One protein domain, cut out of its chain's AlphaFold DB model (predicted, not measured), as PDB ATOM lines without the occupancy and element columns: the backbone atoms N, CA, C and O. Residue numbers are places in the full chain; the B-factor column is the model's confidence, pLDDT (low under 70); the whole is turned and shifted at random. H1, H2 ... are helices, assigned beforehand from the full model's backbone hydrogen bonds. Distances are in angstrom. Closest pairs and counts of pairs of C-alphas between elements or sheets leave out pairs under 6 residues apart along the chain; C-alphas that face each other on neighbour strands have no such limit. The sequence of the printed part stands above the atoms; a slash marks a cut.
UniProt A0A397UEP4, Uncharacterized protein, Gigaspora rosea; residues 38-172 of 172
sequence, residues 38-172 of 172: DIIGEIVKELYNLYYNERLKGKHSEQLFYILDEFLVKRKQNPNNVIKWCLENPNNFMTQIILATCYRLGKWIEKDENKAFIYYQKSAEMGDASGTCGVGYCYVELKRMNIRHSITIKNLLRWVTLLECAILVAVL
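AT A GLANCE: This is residues 38 to 172 of the 172 residues of an uncharacterized protein of Gigaspora rosea (UniProt A0A397UEP4). H4, H5 and H6 form a small bundle of three helices in the middle, running up and down, with the hairpin of H1 and H2 and the short H3 packed on one side of it, where H1 and H3 cross H4 steeply. On the other side H7 meets H5 only near its first residues and reaches away as an arm, with residues 164 to 172 sticking out. The printed part has 135 residues, with seven named helices in the order H1 to H7 and no named strand, and its class is all helix. It is compact, with a radius of gyration of the C-alphas of 15.6 A, and spans 50 by 36 by 28 A.

HOW THE PARTS SIT: H1, residues 38 to 56, forms a helical hairpin with H2, residues 61 to 74, at a shallow tilt of 31 degrees; H1 touches H2 with residues 47 to 54 alone, closest at the C-alphas of Glu 54 and Leu 64, 6.9 A. Residues 40 to 44 of H1 touch H3, residues 79 to 88, closest at the C-alphas of Ile 40 and Val 82, 6.4 A, about perpendicular at 77 degrees. The hub is H4, residues 93 to 105, which touches four helices. Its residues 94 to 98 touch H1 at a steep tilt of 64 degrees, closest at the C-alphas of Tyr 48 and Met 94, 5.9 A. Its residues 95 to 99 touch H3, closest at the C-alphas of Thr 95 and Cys 86, 5.0 A. H5, residues 113 to 125, forms a hairpin with H4, with C-alphas 100 and 116 closest at 4.1 A, and another with H6, residues 129 to 144, with C-alphas 124 and 131 closest at 4.3 A. H4 and H6 only just touch, with 3 pairs of C-alphas within 8 A, the closest being those of Ile 97 and Gly 131, 6.5 A. Residues 151 and 152 of H7, residues 151 to 170, touch H5 the same way at 10 degrees, closest at the C-alphas of Thr 152 and Asn 114, 6.0 A. Every O i to N i+4 pair is within hydrogen-bond range in H1, H3, H4, H5, H6 and H7, and 9 of 10 are in H2.

IN THESE COORDINATES: H1 begins at C-alpha 38 (-8.624, 59.365, -39.794) and is 27.4 A long. H2 measures 20.5 A, H6 23.2 A and H7 28.3 A, ending at C-alpha 170 (2.265, 24.925, -46.101).

THE WHOLE: The C-alphas of Lys 76 and Leu 172, the two farthest apart, are 52.8 A apart. The printed part has no cut and no long link. The model's pLDDT is under 70 at residues 38, 59 to 62, 146 to 157, 170 and 172.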
ATOM      1  N   ASP A  38     -10.089  59.467 -39.840       67.12
ATOM      2  CA  ASP A  38      -8.624  59.365 -39.794       67.12
ATOM      3  C   ASP A  38      -8.075  59.778 -38.420       67.12
ATOM      4  O   ASP A  38      -7.178  59.131 -37.881       67.12
ATOM      5  N   ILE A  39      -8.701  60.770 -37.772       80.81
ATOM      6  CA  ILE A  39      -8.317  61.225 -36.423       80.81
ATOM      7  C   ILE A  39      -8.521  60.114 -35.382       80.81
ATOM      8  O   ILE A  39      -7.641  59.868 -34.556       80.81
ATOM      9  N   ILE A  40      -9.669  59.422 -35.412       84.75
ATOM     10  CA  ILE A  40      -9.928  58.308 -34.484       84.75
ATOM     11  C   ILE A  40      -8.979  57.138 -34.772       84.75
ATOM     12  O   ILE A  40      -8.501  56.510 -33.829       84.75
ATOM     13  N   GLY A  41      -8.637  56.890 -36.038       86.88
ATOM     14  CA  GLY A  41      -7.643  55.885 -36.413       86.88
ATOM     15  C   GLY A  41      -6.268  56.133 -35.784       86.88
ATOM     16  O   GLY A  41      -5.669  55.206 -35.238       86.88
ATOM     17  N   GLU A  42      -5.785  57.378 -35.783       88.44
ATOM     18  CA  GLU A  42      -4.532  57.741 -35.100       88.44
ATOM     19  C   GLU A  42      -4.633  57.576 -33.577       88.44
ATOM     20  O   GLU A  42      -3.736  57.010 -32.949       88.44
ATOM     21  N   ILE A  43      -5.762  57.962 -32.975       90.75
ATOM     22  CA  ILE A  43      -6.013  57.745 -31.542       90.75
ATOM     23  C   ILE A  43      -5.956  56.253 -31.198       90.75
ATOM     24  O   ILE A  43      -5.347  55.884 -30.199       90.75
ATOM     25  N   VAL A  44      -6.554  55.386 -32.018       91.25
ATOM     26  CA  VAL A  44      -6.523  53.925 -31.842       91.25
ATOM     27  C   VAL A  44      -5.087  53.400 -31.891       91.25
ATOM     28  O   VAL A  44      -4.714  52.597 -31.035       91.25
ATOM     29  N   LYS A  45      -4.255  53.871 -32.829       91.12
ATOM     30  CA  LYS A  45      -2.832  53.489 -32.904       91.12
ATOM     31  C   LYS A  45      -2.072  53.887 -31.641       91.12
ATOM     32  O   LYS A  45      -1.344  53.078 -31.068       91.12
ATOM     33  N   GLU A  46      -2.254  55.119 -31.177       92.94
ATOM     34  CA  GLU A  46      -1.623  55.593 -29.944       92.94
ATOM     35  C   GLU A  46      -2.088  54.803 -28.715       92.94
ATOM     36  O   GLU A  46      -1.276  54.428 -27.870       92.94
ATOM     37  N   LEU A  47      -3.387  54.508 -28.636       91.19
ATOM     38  CA  LEU A  47      -4.001  53.766 -27.538       91.19
ATOM     39  C   LEU A  47      -3.501  52.315 -27.503       91.19
ATOM     40  O   LEU A  47      -3.216  51.786 -26.428       91.19
ATOM     41  N   TYR A  48      -3.304  51.703 -28.673       92.19
ATOM     42  CA  TYR A  48      -2.638  50.410 -28.808       92.19
ATOM     43  C   TYR A  48      -1.174  50.458 -28.348       92.19
ATOM     44  O   TYR A  48      -0.756  49.619 -27.551       92.19
ATOM     45  N   ASN A  49      -0.396  51.450 -28.787       91.25
ATOM     46  CA  ASN A  49       1.004  51.591 -28.375       91.25
ATOM     47  C   ASN A  49       1.132  51.792 -26.860       91.25
ATOM     48  O   ASN A  49       2.009  51.211 -26.220       91.25
ATOM     49  N   LEU A  50       0.236  52.585 -26.270       90.12
ATOM     50  CA  LEU A  50       0.141  52.756 -24.826       90.12
ATOM     51  C   LEU A  50      -0.160  51.419 -24.143       90.12
ATOM     52  O   LEU A  50       0.579  51.016 -23.250       90.12
ATOM     53  N   TYR A  51      -1.182  50.699 -24.609       88.38
ATOM     54  CA  TYR A  51      -1.503  49.360 -24.121       88.38
ATOM     55  C   TYR A  51      -0.280  48.428 -24.156       88.38
ATOM     56  O   TYR A  51       0.063  47.821 -23.139       88.38
ATOM     57  N   TYR A  52       0.402  48.349 -25.298       86.88
ATOM     58  CA  TYR A  52       1.557  47.482 -25.506       86.88
ATOM     59  C   TYR A  52       2.702  47.819 -24.542       86.88
ATOM     60  O   TYR A  52       3.217  46.949 -23.835       86.88
ATOM     61  N   ASN A  53       3.045  49.103 -24.430       86.56
ATOM     62  CA  ASN A  53       4.113  49.574 -23.551       86.56
ATOM     63  C   ASN A  53       3.820  49.310 -22.069       86.56
ATOM     64  O   ASN A  53       4.719  48.952 -21.310       86.56
ATOM     65  N   GLU A  54       2.571  49.468 -21.636       85.12
ATOM     66  CA  GLU A  54       2.190  49.204 -20.248       85.12
ATOM     67  C   GLU A  54       2.195  47.704 -19.923       85.12
ATOM     68  O   GLU A  54       2.569  47.313 -18.812       85.12
ATOM     69  N   ARG A  55       1.868  46.850 -20.901       81.81
ATOM     70  CA  ARG A  55       1.988  45.391 -20.773       81.81
ATOM     71  C   ARG A  55       3.443  44.944 -20.654       81.81
ATOM     72  O   ARG A  55       3.730  44.100 -19.808       81.81
ATOM     73  N   LEU A  56       4.362  45.537 -21.420       81.12
ATOM     74  CA  LEU A  56       5.802  45.256 -21.313       81.12
ATOM     75  C   LEU A  56       6.383  45.624 -19.943       81.12
ATOM     76  O   LEU A  56       7.270  44.938 -19.443       81.12
ATOM     77  N   LYS A  57       5.856  46.670 -19.303       82.88
ATOM     78  CA  LYS A  57       6.241  47.071 -17.939       82.88
ATOM     79  C   LYS A  57       5.691  46.137 -16.852       82.88
ATOM     80  O   LYS A  57       5.905  46.399 -15.672       82.88
ATOM     81  N   GLY A  58       4.953  45.088 -17.221       75.00
ATOM     82  CA  GLY A  58       4.373  44.128 -16.283       75.00
ATOM     83  C   GLY A  58       3.232  44.693 -15.435       75.00
ATOM     84  O   GLY A  58       2.896  44.106 -14.408       75.00
ATOM     85  N   LYS A  59       2.628  45.826 -15.824       68.00
ATOM     86  CA  LYS A  59       1.556  46.432 -15.027       68.00
ATOM     87  C   LYS A  59       0.312  45.546 -14.977       68.00
ATOM     88  O   LYS A  59      -0.094  44.936 -15.971       68.00
ATOM     89  N   HIS A  60      -0.318  45.519 -13.802       66.44
ATOM     90  CA  HIS A  60      -1.559  44.788 -13.571       66.44
ATOM     91  C   HIS A  60      -2.716  45.364 -14.397       66.44
ATOM     92  O   HIS A  60      -2.762  46.548 -14.735       66.44
ATOM     93  N   SER A  61      -3.698  44.510 -14.684       66.81
ATOM     94  CA  SER A  61      -4.857  44.823 -15.520       66.81
ATOM     95  C   SER A  61      -5.714  45.988 -15.015       66.81
ATOM     96  O   SER A  61      -6.345  46.653 -15.829       66.81
ATOM     97  N   GLU A  62      -5.728  46.246 -13.706       68.00
ATOM     98  CA  GLU A  62      -6.475  47.353 -13.089       68.00
ATOM     99  C   GLU A  62      -5.799  48.712 -13.305       68.00
ATOM    100  O   GLU A  62      -6.464  49.725 -13.485       68.00
ATOM    101  N   GLN A  63      -4.468  48.751 -13.353       79.44
ATOM    102  CA  GLN A  63      -3.733  49.992 -13.618       79.44
ATOM    103  C   GLN A  63      -3.855  50.396 -15.087       79.44
ATOM    104  O   GLN A  63      -3.981  51.575 -15.414       79.44
ATOM    105  N   LEU A  64      -3.875  49.397 -15.971       78.88
ATOM    106  CA  LEU A  64      -4.074  49.586 -17.402       78.88
ATOM    107  C   LEU A  64      -5.411  50.283 -17.704       78.88
ATOM    108  O   LEU A  64      -5.461  51.159 -18.559       78.88
ATOM    109  N   PHE A  65      -6.469  49.951 -16.960       80.69
ATOM    110  CA  PHE A  65      -7.780  50.600 -17.063       80.69
ATOM    111  C   PHE A  65      -7.701  52.120 -16.871       80.69
ATOM    112  O   PHE A  65      -8.231  52.872 -17.685       80.69
ATOM    113  N   TYR A  66      -7.028  52.566 -15.807       85.62
ATOM    114  CA  TYR A  66      -6.977  53.981 -15.427       85.62
ATOM    115  C   TYR A  66      -6.201  54.804 -16.455       85.62
ATOM    116  O   TYR A  66      -6.619  55.889 -16.846       85.62
ATOM    117  N   ILE A  67      -5.096  54.238 -16.938       85.44
ATOM    118  CA  ILE A  67      -4.206  54.874 -17.910       85.44
ATOM    119  C   ILE A  67      -4.913  55.092 -19.252       85.44
ATOM    120  O   ILE A  67      -4.785  56.160 -19.853       85.44
ATOM    121  N   LEU A  68      -5.672  54.100 -19.727       86.19
ATOM    122  CA  LEU A  68      -6.391  54.213 -20.996       86.19
ATOM    123  C   LEU A  68      -7.535  55.239 -20.919       86.19
ATOM    124  O   LEU A  68      -7.762  55.982 -21.874       86.19
ATOM    125  N   ASP A  69      -8.228  55.316 -19.781       88.19
ATOM    126  CA  ASP A  69      -9.284  56.309 -19.549       88.19
ATOM    127  C   ASP A  69      -8.712  57.730 -19.472       88.19
ATOM    128  O   ASP A  69      -9.187  58.637 -20.156       88.19
ATOM    129  N   GLU A  70      -7.624  57.911 -18.721       90.31
ATOM    130  CA  GLU A  70      -6.913  59.185 -18.617       90.31
ATOM    131  C   GLU A  70      -6.421  59.674 -19.988       90.31
ATOM    132  O   GLU A  70      -6.523  60.863 -20.307       90.31
ATOM    133  N   PHE A  71      -5.926  58.763 -20.828       90.00
ATOM    134  CA  PHE A  71      -5.499  59.078 -22.187       90.00
ATOM    135  C   PHE A  71      -6.649  59.642 -23.040       90.00
ATOM    136  O   PHE A  71      -6.487  60.684 -23.681       90.00
ATOM    137  N   LEU A  72      -7.828  59.011 -23.014       89.75
ATOM    138  CA  LEU A  72      -8.987  59.487 -23.777       89.75
ATOM    139  C   LEU A  72      -9.531  60.817 -23.244       89.75
ATOM    140  O   LEU A  72      -9.868  61.697 -24.041       89.75
ATOM    141  N   VAL A  73      -9.532  61.008 -21.921       90.31
ATOM    142  CA  VAL A  73      -9.897  62.284 -21.284       90.31
ATOM    143  C   VAL A  73      -8.961  63.405 -21.741       90.31
ATOM    144  O   VAL A  73      -9.431  64.462 -22.166       90.31
ATOM    145  N   LYS A  74      -7.640  63.172 -21.744       90.81
ATOM    146  CA  LYS A  74      -6.638  64.138 -22.233       90.81
ATOM    147  C   LYS A  74      -6.849  64.506 -23.700       90.81
ATOM    148  O   LYS A  74      -6.720  65.671 -24.070       90.81
ATOM    149  N   ARG A  75      -7.215  63.529 -24.531       86.69
ATOM    150  CA  ARG A  75      -7.529  63.728 -25.954       86.69
ATOM    151  C   ARG A  75      -8.924  64.322 -26.195       86.69
ATOM    152  O   ARG A  75      -9.247  64.615 -27.346       86.69
ATOM    153  N   LYS A  76      -9.728  64.529 -25.142       89.50
ATOM    154  CA  LYS A  76     -11.130  64.983 -25.198       89.50
ATOM    155  C   LYS A  76     -12.002  64.091 -26.088       89.50
ATOM    156  O   LYS A  76     -12.865  64.578 -26.813       89.50
ATOM    157  N   GLN A  77     -11.749  62.787 -26.055       87.94
ATOM    158  CA  GLN A  77     -12.450  61.808 -26.879       87.94
ATOM    159  C   GLN A  77     -13.465  61.027 -26.063       87.94
ATOM    160  O   GLN A  77     -13.221  60.681 -24.909       87.94
ATOM    161  N   ASN A  78     -14.599  60.717 -26.689       88.50
ATOM    162  CA  ASN A  78     -15.579  59.820 -26.098       88.50
ATOM    163  C   ASN A  78     -15.163  58.366 -26.383       88.50
ATOM    164  O   ASN A  78     -15.066  57.997 -27.557       88.50
ATOM    165  N   PRO A  79     -14.971  57.525 -25.353       89.19
ATOM    166  CA  PRO A  79     -14.627  56.125 -25.551       89.19
ATOM    167  C   PRO A  79     -15.610  55.369 -26.448       89.19
ATOM    168  O   PRO A  79     -15.185  54.561 -27.266       89.19
ATOM    169  N   ASN A  80     -16.905  55.687 -26.392       90.62
ATOM    170  CA  ASN A  80     -17.915  55.040 -27.232       90.62
ATOM    171  C   ASN A  80     -17.680  55.298 -28.726       90.62
ATOM    172  O   ASN A  80     -17.936  54.416 -29.544       90.62
ATOM    173  N   ASN A  81     -17.148  56.470 -29.088       89.94
ATOM    174  CA  ASN A  81     -16.795  56.773 -30.476       89.94
ATOM    175  C   ASN A  81     -15.602  55.927 -30.932       89.94
ATOM    176  O   ASN A  81     -15.611  55.420 -32.051       89.94
ATOM    177  N   VAL A  82     -14.612  55.731 -30.055       90.81
ATOM    178  CA  VAL A  82     -13.449  54.869 -30.320       90.81
ATOM    179  C   VAL A  82     -13.895  53.419 -30.498       90.81
ATOM    180  O   VAL A  82     -13.526  52.780 -31.476       90.81
ATOM    181  N   ILE A  83     -14.753  52.917 -29.604       93.62
ATOM    182  CA  ILE A  83     -15.322  51.568 -29.715       93.62
ATOM    183  C   ILE A  83     -16.096  51.399 -31.019       93.62
ATOM    184  O   ILE A  83     -15.876  50.421 -31.733       93.62
ATOM    185  N   LYS A  84     -16.980  52.346 -31.346       93.19
ATOM    186  CA  LYS A  84     -17.758  52.313 -32.586       93.19
ATOM    187  C   LYS A  84     -16.842  52.244 -33.808       93.19
ATOM    188  O   LYS A  84     -17.024  51.376 -34.654       93.19
ATOM    189  N   TRP A  85     -15.818  53.091 -33.856       92.75
ATOM    190  CA  TRP A  85     -14.847  53.091 -34.947       92.75
ATOM    191  C   TRP A  85     -14.080  51.763 -35.044       92.75
ATOM    192  O   TRP A  85     -13.903  51.236 -36.141       92.75
ATOM    193  N   CYS A  86     -13.670  51.176 -33.914       93.62
ATOM    194  CA  CYS A  86     -13.015  49.865 -33.894       93.62
ATOM    195  C   CYS A  86     -13.924  48.748 -34.432       93.62
ATOM    196  O   CYS A  86     -13.436  47.842 -35.105       93.62
ATOM    197  N   LEU A  87     -15.232  48.803 -34.154       93.25
ATOM    198  CA  LEU A  87     -16.211  47.848 -34.687       93.25
ATOM    199  C   LEU A  87     -16.409  48.003 -36.202       93.25
ATOM    200  O   LEU A  87     -16.594  47.002 -36.891       93.25
ATOM    201  N   GLU A  88     -16.338  49.231 -36.715       92.88
ATOM    202  CA  GLU A  88     -16.416  49.538 -38.150       92.88
ATOM    203  C   GLU A  88     -15.130  49.157 -38.909       92.88
ATOM    204  O   GLU A  88     -15.176  48.934 -40.117       92.88
ATOM    205  N   ASN A  89     -13.994  49.016 -38.211       90.81
ATOM    206  CA  ASN A  89     -12.682  48.710 -38.793       90.81
ATOM    207  C   ASN A  89     -12.083  47.402 -38.238       90.81
ATOM    208  O   ASN A  89     -11.033  47.420 -37.583       90.81
ATOM    209  N   PRO A  90     -12.707  46.235 -38.486       89.56
ATOM    210  CA  PRO A  90     -12.277  44.976 -37.887       89.56
ATOM    211  C   PRO A  90     -10.969  44.422 -38.472       89.56
ATOM    212  O   PRO A  90     -10.293  43.653 -37.797       89.56
ATOM    213  N   ASN A  91     -10.572  44.812 -39.684       90.75
ATOM    214  CA  ASN A  91      -9.398  44.265 -40.385       90.75
ATOM    215  C   ASN A  91      -8.063  44.878 -39.917       90.75
ATOM    216  O   ASN A  91      -7.157  45.100 -40.715       90.75
ATOM    217  N   ASN A  92      -7.951  45.199 -38.631       89.88
ATOM    218  CA  ASN A  92      -6.774  45.807 -38.032       89.88
ATOM    219  C   ASN A  92      -6.521  45.154 -36.669       89.88
ATOM    220  O   ASN A  92      -7.362  45.223 -35.777       89.88
ATOM    221  N   PHE A  93      -5.354  44.542 -36.480       91.94
ATOM    222  CA  PHE A  93      -5.032  43.862 -35.224       91.94
ATOM    223  C   PHE A  93      -5.120  44.813 -34.014       91.94
ATOM    224  O   PHE A  93      -5.604  44.425 -32.954       91.94
ATOM    225  N   MET A  94      -4.782  46.099 -34.182       92.81
ATOM    226  CA  MET A  94      -4.879  47.098 -33.112       92.81
ATOM    227  C   MET A  94      -6.324  47.286 -32.637       92.81
ATOM    228  O   MET A  94      -6.572  47.377 -31.433       92.81
ATOM    229  N   THR A  95      -7.294  47.294 -33.561       94.12
ATOM    230  CA  THR A  95      -8.716  47.425 -33.201       94.12
ATOM    231  C   THR A  95      -9.209  46.181 -32.480       94.12
ATOM    232  O   THR A  95      -9.921  46.298 -31.480       94.12
ATOM    233  N   GLN A  96      -8.767  45.000 -32.918       95.94
ATOM    234  CA  GLN A  96      -9.068  43.735 -32.252       95.94
ATOM    235  C   GLN A  96      -8.536  43.723 -30.809       95.94
ATOM    236  O   GLN A  96      -9.286  43.392 -29.893       95.94
ATOM    237  N   ILE A  97      -7.297  44.168 -30.571       94.31
ATOM    238  CA  ILE A  97      -6.711  44.265 -29.220       94.31
ATOM    239  C   ILE A  97      -7.471  45.231 -28.319       94.31
ATOM    240  O   ILE A  97      -7.706  44.923 -27.145       94.31
ATOM    241  N   ILE A  98      -7.859  46.393 -28.842       93.25
ATOM    242  CA  ILE A  98      -8.603  47.385 -28.064       93.25
ATOM    243  C   ILE A  98      -9.964  46.816 -27.671       93.25
ATOM    244  O   ILE A  98     -10.290  46.807 -26.485       93.25
ATOM    245  N   LEU A  99     -10.721  46.262 -28.624       95.12
ATOM    246  CA  LEU A  99     -12.020  45.644 -28.345       95.12
ATOM    247  C   LEU A  99     -11.894  44.486 -27.350       95.12
ATOM    248  O   LEU A  99     -12.648  44.435 -26.378       95.12
ATOM    249  N   ALA A 100     -10.907  43.607 -27.536       94.25
ATOM    250  CA  ALA A 100     -10.642  42.500 -26.624       94.25
ATOM    251  C   ALA A 100     -10.374  42.988 -25.196       94.25
ATOM    252  O   ALA A 100     -10.937  42.471 -24.231       94.25
ATOM    253  N   THR A 101      -9.557  44.033 -25.060       91.19
ATOM    254  CA  THR A 101      -9.210  44.620 -23.763       91.19
ATOM    255  C   THR A 101     -10.421  45.266 -23.092       91.19
ATOM    256  O   THR A 101     -10.591  45.112 -21.882       91.19
ATOM    257  N   CYS A 102     -11.292  45.926 -23.859       92.06
ATOM    258  CA  CYS A 102     -12.525  46.527 -23.346       92.06
ATOM    259  C   CYS A 102     -13.496  45.462 -22.827       92.06
ATOM    260  O   CYS A 102     -13.955  45.569 -21.691       92.06
ATOM    261  N   TYR A 103     -13.732  44.396 -23.600       93.56
ATOM    262  CA  TYR A 103     -14.568  43.269 -23.180       93.56
ATOM    263  C   TYR A 103     -13.995  42.520 -21.973       93.56
ATOM    264  O   TYR A 103     -14.745  42.126 -21.086       93.56
ATOM    265  N   ARG A 104     -12.670  42.352 -21.895       89.75
ATOM    266  CA  ARG A 104     -12.007  41.688 -20.762       89.75
ATOM    267  C   ARG A 104     -12.150  42.488 -19.466       89.75
ATOM    268  O   ARG A 104     -12.385  41.928 -18.396       89.75
ATOM    269  N   LEU A 105     -11.971  43.806 -19.552       87.38
ATOM    270  CA  LEU A 105     -12.010  44.701 -18.394       87.38
ATOM    271  C   LEU A 105     -13.429  45.153 -18.023       87.38
ATOM    272  O   LEU A 105     -13.628  45.595 -16.896       87.38
ATOM    273  N   GLY A 106     -14.396  45.064 -18.938       88.69
ATOM    274  CA  GLY A 106     -15.721  45.660 -18.754       88.69
ATOM    275  C   GLY A 106     -15.696  47.188 -18.785       88.69
ATOM    276  O   GLY A 106     -16.449  47.840 -18.064       88.69
ATOM    277  N   LYS A 107     -14.771  47.775 -19.555       83.69
ATOM    278  CA  LYS A 107     -14.577  49.229 -19.632       83.69
ATOM    279  C   LYS A 107     -15.135  49.748 -20.945       83.69
ATOM    280  O   LYS A 107     -14.787  49.245 -22.009       83.69
ATOM    281  N   TRP A 108     -16.026  50.735 -20.839       88.19
ATOM    282  CA  TRP A 108     -16.803  51.339 -21.935       88.19
ATOM    283  C   TRP A 108     -17.791  50.388 -22.635       88.19
ATOM    284  O   TRP A 108     -18.756  50.849 -23.232       88.19
ATOM    285  N   ILE A 109     -17.598  49.076 -22.501       92.94
ATOM    286  CA  ILE A 109     -18.500  48.009 -22.931       92.94
ATOM    287  C   ILE A 109     -18.690  47.047 -21.755       92.94
ATOM    288  O   ILE A 109     -17.797  46.903 -20.921       92.94
ATOM    289  N   GLU A 110     -19.845  46.385 -21.693       93.62
ATOM    290  CA  GLU A 110     -20.104  45.312 -20.733       93.62
ATOM    291  C   GLU A 110     -19.041  44.206 -20.818       93.62
ATOM    292  O   GLU A 110     -18.578  43.834 -21.903       93.62
ATOM    293  N   LYS A 111     -18.645  43.688 -19.652       91.06
ATOM    294  CA  LYS A 111     -17.624  42.651 -19.543       91.06
ATOM    295  C   LYS A 111     -18.101  41.351 -20.197       91.06
ATOM    296  O   LYS A 111     -19.141  40.819 -19.829       91.06
ATOM    297  N   ASP A 112     -17.294  40.797 -21.098       91.44
ATOM    298  CA  ASP A 112     -17.561  39.516 -21.758       91.44
ATOM    299  C   ASP A 112     -16.241  38.813 -22.116       91.44
ATOM    300  O   ASP A 112     -15.601  39.099 -23.128       91.44
ATOM    301  N   GLU A 113     -15.825  37.865 -21.275       87.69
ATOM    302  CA  GLU A 113     -14.564  37.127 -21.446       87.69
ATOM    303  C   GLU A 113     -14.552  36.252 -22.715       87.69
ATOM    304  O   GLU A 113     -13.494  36.030 -23.307       87.69
ATOM    305  N   ASN A 114     -15.715  35.773 -23.179       87.81
ATOM    306  CA  ASN A 114     -15.789  34.963 -24.399       87.81
ATOM    307  C   ASN A 114     -15.589  35.839 -25.639       87.81
ATOM    308  O   ASN A 114     -14.848  35.462 -26.549       87.81
ATOM    309  N   LYS A 115     -16.202  37.029 -25.675       91.19
ATOM    310  CA  LYS A 115     -15.917  38.005 -26.735       91.19
ATOM    311  C   LYS A 115     -14.466  38.454 -26.678       91.19
ATOM    312  O   LYS A 115     -13.818  38.462 -27.721       91.19
ATOM    313  N   ALA A 116     -13.935  38.757 -25.493       92.69
ATOM    314  CA  ALA A 116     -12.532  39.133 -25.335       92.69
ATOM    315  C   ALA A 116     -11.592  38.102 -25.977       92.69
ATOM    316  O   ALA A 116     -10.733  38.472 -26.776       92.69
ATOM    317  N   PHE A 117     -11.820  36.811 -25.710       91.56
ATOM    318  CA  PHE A 117     -11.072  35.728 -26.340       91.56
ATOM    319  C   PHE A 117     -11.159  35.760 -27.872       91.56
ATOM    320  O   PHE A 117     -10.128  35.706 -28.537       91.56
ATOM    321  N   ILE A 118     -12.366  35.884 -28.439       91.62
ATOM    322  CA  ILE A 118     -12.569  35.904 -29.898       91.62
ATOM    323  C   ILE A 118     -11.811  37.072 -30.545       91.62
ATOM    324  O   ILE A 118     -11.190  36.902 -31.592       91.62
ATOM    325  N   TYR A 119     -11.844  38.258 -29.938       95.12
ATOM    326  CA  TYR A 119     -11.122  39.423 -30.456       95.12
ATOM    327  C   TYR A 119      -9.596  39.260 -30.317       95.12
ATOM    328  O   TYR A 119      -8.868  39.552 -31.266       95.12
ATOM    329  N   TYR A 120      -9.087  38.718 -29.202       93.94
ATOM    330  CA  TYR A 120      -7.657  38.397 -29.082       93.94
ATOM    331  C   TYR A 120      -7.206  37.361 -30.115       93.94
ATOM    332  O   TYR A 120      -6.138  37.516 -30.706       93.94
ATOM    333  N   GLN A 121      -8.031  36.346 -30.374       92.44
ATOM    334  CA  GLN A 121      -7.768  35.321 -31.379       92.44
ATOM    335  C   GLN A 121      -7.663  35.922 -32.784       92.44
ATOM    336  O   GLN A 121      -6.689  35.658 -33.479       92.44
ATOM    337  N   LYS A 122      -8.597  36.796 -33.176       93.19
ATOM    338  CA  LYS A 122      -8.531  37.502 -34.467       93.19
ATOM    339  C   LYS A 122      -7.253  38.324 -34.615       93.19
ATOM    340  O   LYS A 122      -6.651  38.342 -35.680       93.19
ATOM    341  N   SER A 123      -6.820  38.986 -33.541       94.06
ATOM    342  CA  SER A 123      -5.543  39.705 -33.536       94.06
ATOM    343  C   SER A 123      -4.348  38.762 -33.725       94.06
ATOM    344  O   SER A 123      -3.443  39.056 -34.501       94.06
ATOM    345  N   ALA A 124      -4.360  37.606 -33.053       92.44
ATOM    346  CA  ALA A 124      -3.322  36.584 -33.182       92.44
ATOM    347  C   ALA A 124      -3.253  36.003 -34.606       92.44
ATOM    348  O   ALA A 124      -2.167  35.819 -35.146       92.44
ATOM    349  N   GLU A 125      -4.404  35.772 -35.241       91.38
ATOM    350  CA  GLU A 125      -4.512  35.319 -36.637       91.38
ATOM    351  C   GLU A 125      -3.956  36.349 -37.634       91.38
ATOM    352  O   GLU A 125      -3.477  35.977 -38.702       91.38
ATOM    353  N   MET A 126      -3.955  37.636 -37.272       92.25
ATOM    354  CA  MET A 126      -3.299  38.711 -38.030       92.25
ATOM    355  C   MET A 126      -1.791  38.832 -37.734       92.25
ATOM    356  O   MET A 126      -1.143  39.745 -38.242       92.25
ATOM    357  N   GLY A 127      -1.223  37.934 -36.923       88.94
ATOM    358  CA  GLY A 127       0.203  37.892 -36.592       88.94
ATOM    359  C   GLY A 127       0.620  38.765 -35.405       88.94
ATOM    360  O   GLY A 127       1.816  38.904 -35.149       88.94
ATOM    361  N   ASP A 128      -0.324  39.352 -34.665       90.25
ATOM    362  CA  ASP A 128       0.006  40.189 -33.512       90.25
ATOM    363  C   ASP A 128       0.315  39.357 -32.253       90.25
ATOM    364  O   ASP A 128      -0.512  38.588 -31.752       90.25
ATOM    365  N   ALA A 129       1.506  39.570 -31.687       89.56
ATOM    366  CA  ALA A 129       1.980  38.856 -30.502       89.56
ATOM    367  C   ALA A 129       1.151  39.166 -29.244       89.56
ATOM    368  O   ALA A 129       0.985  38.294 -28.380       89.56
ATOM    369  N   SER A 130       0.599  40.381 -29.133       89.31
ATOM    370  CA  SER A 130      -0.276  40.743 -28.012       89.31
ATOM    371  C   SER A 130      -1.580  39.949 -28.049       89.31
ATOM    372  O   SER A 130      -2.089  39.568 -26.992       89.31
ATOM    373  N   GLY A 131      -2.083  39.659 -29.250       90.69
ATOM    374  CA  GLY A 131      -3.232  38.794 -29.503       90.69
ATOM    375  C   GLY A 131      -3.000  37.396 -28.955       90.69
ATOM    376  O   GLY A 131      -3.762  36.931 -28.108       90.69
ATOM    377  N   THR A 132      -1.885  36.769 -29.337       90.38
ATOM    378  CA  THR A 132      -1.494  35.437 -28.850       90.38
ATOM    379  C   THR A 132      -1.370  35.401 -27.325       90.38
ATOM    380  O   THR A 132      -1.880  34.490 -26.670       90.38
ATOM    381  N   CYS A 133      -0.761  36.430 -26.728       88.88
ATOM    382  CA  CYS A 133      -0.668  36.546 -25.272       88.88
ATOM    383  C   CYS A 133      -2.051  36.692 -24.610       88.88
ATOM    384  O   CYS A 133      -2.298  36.113 -23.550       88.88
ATOM    385  N   GLY A 134      -2.957  37.458 -25.224       89.31
ATOM    386  CA  GLY A 134      -4.331  37.648 -24.759       89.31
ATOM    387  C   GLY A 134      -5.155  36.360 -24.791       89.31
ATOM    388  O   GLY A 134      -5.841  36.056 -23.815       89.31
ATOM    389  N   VAL A 135      -5.017  35.554 -25.849       89.88
ATOM    390  CA  VAL A 135      -5.633  34.217 -25.961       89.88
ATOM    391  C   VAL A 135      -5.193  33.319 -24.802       89.88
ATOM    392  O   VAL A 135      -6.037  32.728 -24.122       89.88
ATOM    393  N   GLY A 136      -3.884  33.262 -24.532       87.81
ATOM    394  CA  GLY A 136      -3.334  32.482 -23.419       87.81
ATOM    395  C   GLY A 136      -3.873  32.934 -22.059       87.81
ATOM    396  O   GLY A 136      -4.271  32.102 -21.243       87.81
ATOM    397  N   TYR A 137      -3.960  34.249 -21.834       86.12
ATOM    398  CA  TYR A 137      -4.530  34.810 -20.608       86.12
ATOM    399  C   TYR A 137      -6.007  34.432 -20.427       86.12
ATOM    400  O   TYR A 137      -6.384  33.900 -19.381       86.12
ATOM    401  N   CYS A 138      -6.842  34.648 -21.449       85.88
ATOM    402  CA  CYS A 138      -8.267  34.318 -21.390       85.88
ATOM    403  C   CYS A 138      -8.495  32.820 -21.148       85.88
ATOM    404  O   CYS A 138      -9.399  32.452 -20.400       85.88
ATOM    405  N   TYR A 139      -7.662  31.945 -21.716       81.94
ATOM    406  CA  TYR A 139      -7.752  30.505 -21.469       81.94
ATOM    407  C   TYR A 139      -7.517  30.141 -19.996       81.94
ATOM    408  O   TYR A 139      -8.276  29.354 -19.421       81.94
ATOM    409  N   VAL A 140      -6.497  30.733 -19.367       83.06
ATOM    410  CA  VAL A 140      -6.204  30.515 -17.943       83.06
ATOM    411  C   VAL A 140      -7.368  30.990 -17.075       83.06
ATOM    412  O   VAL A 140      -7.830  30.238 -16.215       83.06
ATOM    413  N   GLU A 141      -7.892  32.190 -17.321       81.56
ATOM    414  CA  GLU A 141      -8.990  32.754 -16.528       81.56
ATOM    415  C   GLU A 141     -10.300  31.969 -16.691       81.56
ATOM    416  O   GLU A 141     -10.942  31.613 -15.701       81.56
ATOM    417  N   LEU A 142     -10.663  31.582 -17.916       79.69
ATOM    418  CA  LEU A 142     -11.865  30.779 -18.164       79.69
ATOM    419  C   LEU A 142     -11.789  29.393 -17.514       79.69
ATOM    420  O   LEU A 142     -12.798  28.881 -17.023       79.69
ATOM    421  N   LYS A 143     -10.594  28.791 -17.464       76.50
ATOM    422  CA  LYS A 143     -10.367  27.532 -16.746       76.50
ATOM    423  C   LYS A 143     -10.519  27.713 -15.234       76.50
ATOM    424  O   LYS A 143     -11.124  26.857 -14.589       76.50
ATOM    425  N   ARG A 144     -10.030  28.826 -14.667       78.19
ATOM    426  CA  ARG A 144     -10.203  29.163 -13.238       78.19
ATOM    427  C   ARG A 144     -11.673  29.344 -12.866       78.19
ATOM    428  O   ARG A 144     -12.076  28.915 -11.791       78.19
ATOM    429  N   MET A 145     -12.482  29.895 -13.767       70.81
ATOM    430  CA  MET A 145     -13.929  30.065 -13.581       70.81
ATOM    431  C   MET A 145     -14.740  28.753 -13.684       70.81
ATOM    432  O   MET A 145     -15.958  28.779 -13.535       70.81
ATOM    433  N   ASN A 146     -14.095  27.598 -13.915       62.47
ATOM    434  CA  ASN A 146     -14.708  26.260 -13.957       62.47
ATOM    435  C   ASN A 146     -15.876  26.117 -14.960       62.47
ATOM    436  O   ASN A 146     -16.781  25.298 -14.780       62.47
ATOM    437  N   ILE A 147     -15.859  26.886 -16.053       59.06
ATOM    438  CA  ILE A 147     -16.875  26.795 -17.106       59.06
ATOM    439  C   ILE A 147     -16.503  25.627 -18.034       59.06
ATOM    440  O   ILE A 147     -15.894  25.817 -19.086       59.06
ATOM    441  N   ARG A 148     -16.876  24.395 -17.649       52.72
ATOM    442  CA  ARG A 148     -16.595  23.142 -18.398       52.72
ATOM    443  C   ARG A 148     -17.131  23.114 -19.838       52.72
ATOM    444  O   ARG A 148     -16.754  22.242 -20.614       52.72
ATOM    445  N   HIS A 149     -17.983  24.068 -20.207       52.88
ATOM    446  CA  HIS A 149     -18.600  24.162 -21.527       52.88
ATOM    447  C   HIS A 149     -18.530  25.570 -22.124       52.88
ATOM    448  O   HIS A 149     -19.424  25.949 -22.881       52.88
ATOM    449  N   SER A 150     -17.503  26.370 -21.809       59.66
ATOM    450  CA  SER A 150     -17.365  27.646 -22.512       59.66
ATOM    451  C   SER A 150     -17.107  27.366 -23.997       59.66
ATOM    452  O   SER A 150     -16.255  26.549 -24.365       59.66
ATOM    453  N   ILE A 151     -17.876  28.030 -24.864       65.44
ATOM    454  CA  ILE A 151     -17.681  28.042 -26.324       65.44
ATOM    455  C   ILE A 151     -16.207  28.294 -26.675       65.44
ATOM    456  O   ILE A 151     -15.676  27.720 -27.619       65.44
ATOM    457  N   THR A 152     -15.522  29.061 -25.832       64.12
ATOM    458  CA  THR A 152     -14.110  29.404 -25.920       64.12
ATOM    459  C   THR A 152     -13.151  28.213 -25.863       64.12
ATOM    460  O   THR A 152     -12.260  28.140 -26.702       64.12
ATOM    461  N   ILE A 153     -13.320  27.242 -24.952       65.38
ATOM    462  CA  ILE A 153     -12.416  26.069 -24.897       65.38
ATOM    463  C   ILE A 153     -12.569  25.217 -26.165       65.38
ATOM    464  O   ILE A 153     -11.576  24.756 -26.728       65.38
ATOM    465  N   LYS A 154     -13.804  25.054 -26.658       69.44
ATOM    466  CA  LYS A 154     -14.071  24.358 -27.928       69.44
ATOM    467  C   LYS A 154     -13.481  25.113 -29.123       69.44
ATOM    468  O   LYS A 154     -12.890  24.488 -30.000       69.44
ATOM    469  N   ASN A 155     -13.613  26.440 -29.142       68.69
ATOM    470  CA  ASN A 155     -13.051  27.293 -30.187       68.69
ATOM    471  C   ASN A 155     -11.520  27.255 -30.196       68.69
ATOM    472  O   ASN A 155     -10.945  27.174 -31.274       68.69
ATOM    473  N   LEU A 156     -10.868  27.242 -29.027       69.94
ATOM    474  CA  LEU A 156      -9.414  27.123 -28.927       69.94
ATOM    475  C   LEU A 156      -8.923  25.771 -29.451       69.94
ATOM    476  O   LEU A 156      -7.984  25.738 -30.238       69.94
ATOM    477  N   LEU A 157      -9.568  24.668 -29.052       67.75
ATOM    478  CA  LEU A 157      -9.196  23.333 -29.529       67.75
ATOM    479  C   LEU A 157      -9.298  23.260 -31.059       67.75
ATOM    480  O   LEU A 157      -8.367  22.819 -31.725       67.75
ATOM    481  N   ARG A 158     -10.402  23.779 -31.614       73.44
ATOM    482  CA  ARG A 158     -10.612  23.878 -33.063       73.44
ATOM    483  C   ARG A 158      -9.559  24.762 -33.735       73.44
ATOM    484  O   ARG A 158      -9.080  24.424 -34.813       73.44
ATOM    485  N   TRP A 159      -9.196  25.880 -33.117       73.81
ATOM    486  CA  TRP A 159      -8.193  26.799 -33.645       73.81
ATOM    487  C   TRP A 159      -6.801  26.170 -33.703       73.81
ATOM    488  O   TRP A 159      -6.177  26.217 -34.756       73.81
ATOM    489  N   VAL A 160      -6.358  25.501 -32.633       74.75
ATOM    490  CA  VAL A 160      -5.078  24.771 -32.607       74.75
ATOM    491  C   VAL A 160      -5.051  23.694 -33.691       74.75
ATOM    492  O   VAL A 160      -4.103  23.644 -34.466       74.75
ATOM    493  N   THR A 161      -6.126  22.909 -33.833       73.81
ATOM    494  CA  THR A 161      -6.193  21.884 -34.889       73.81
ATOM    495  C   THR A 161      -6.152  22.477 -36.299       73.81
ATOM    496  O   THR A 161      -5.504  21.922 -37.178       73.81
ATOM    497  N   LEU A 162      -6.807  23.621 -36.535       73.56
ATOM    498  CA  LEU A 162      -6.771  24.291 -37.839       73.56
ATOM    499  C   LEU A 162      -5.395  24.894 -38.133       73.56
ATOM    500  O   LEU A 162      -4.952  24.847 -39.278       73.56
ATOM    501  N   LEU A 163      -4.718  25.430 -37.116       71.94
ATOM    502  CA  LEU A 163      -3.369  25.971 -37.242       71.94
ATOM    503  C   LEU A 163      -2.363  24.863 -37.588       71.94
ATOM    504  O   LEU A 163      -1.565  25.026 -38.505       71.94
ATOM    505  N   GLU A 164      -2.444  23.715 -36.912       72.00
ATOM    506  CA  GLU A 164      -1.626  22.534 -37.212       72.00
ATOM    507  C   GLU A 164      -1.872  22.024 -38.638       72.00
ATOM    508  O   GLU A 164      -0.917  21.787 -39.379       72.00
ATOM    509  N   CYS A 165      -3.137  21.927 -39.066       70.38
ATOM    510  CA  CYS A 165      -3.472  21.565 -40.444       70.38
ATOM    511  C   CYS A 165      -2.926  22.578 -41.465       70.38
ATOM    512  O   CYS A 165      -2.422  22.171 -42.507       70.38
ATOM    513  N   ALA A 166      -2.997  23.882 -41.182       72.06
ATOM    514  CA  ALA A 166      -2.485  24.920 -42.077       72.06
ATOM    515  C   ALA A 166      -0.954  24.872 -42.212       72.06
ATOM    516  O   ALA A 166      -0.434  25.017 -43.316       72.06
ATOM    517  N   ILE A 167      -0.235  24.616 -41.114       74.06
ATOM    518  CA  ILE A 167       1.226  24.454 -41.121       74.06
ATOM    519  C   ILE A 167       1.624  23.201 -41.911       74.06
ATOM    520  O   ILE A 167       2.545  23.264 -42.720       74.06
ATOM    521  N   LEU A 168       0.914  22.082 -41.730       72.62
ATOM    522  CA  LEU A 168       1.173  20.843 -42.472       72.62
ATOM    523  C   LEU A 168       0.974  21.010 -43.984       72.62
ATOM    524  O   LEU A 168       1.765  20.480 -44.757       72.62
ATOM    525  N   VAL A 169      -0.044  21.764 -44.410       71.50
ATOM    526  CA  VAL A 169      -0.295  22.051 -45.835       71.50
ATOM    527  C   VAL A 169       0.733  23.026 -46.417       71.50
ATOM    528  O   VAL A 169       1.041  22.935 -47.595       71.50
ATOM    529  N   ALA A 170       1.284  23.946 -45.624       69.19
ATOM    530  CA  ALA A 170       2.265  24.925 -46.101       69.19
ATOM    531  C   ALA A 170       3.692  24.365 -46.274       69.19
ATOM    532  O   ALA A 170       4.537  25.031 -46.871       69.19
ATOM    533  N   VAL A 171       3.978  23.180 -45.723       70.31
ATOM    534  CA  VAL A 171       5.300  22.519 -45.773       70.31
ATOM    535  C   VAL A 171       5.316  21.329 -46.758       70.31
ATOM    536  O   VAL A 171       6.364  20.716 -46.960       70.31
ATOM    537  N   LEU A 172       4.181  21.023 -47.395       64.44
ATOM    538  CA  LEU A 172       4.020  20.032 -48.471       64.44
ATOM    539  C   LEU A 172       3.957  20.717 -49.841       64.44
ATOM    540  O   LEU A 172       4.518  20.133 -50.795       64.44
TER     541      LEU A 172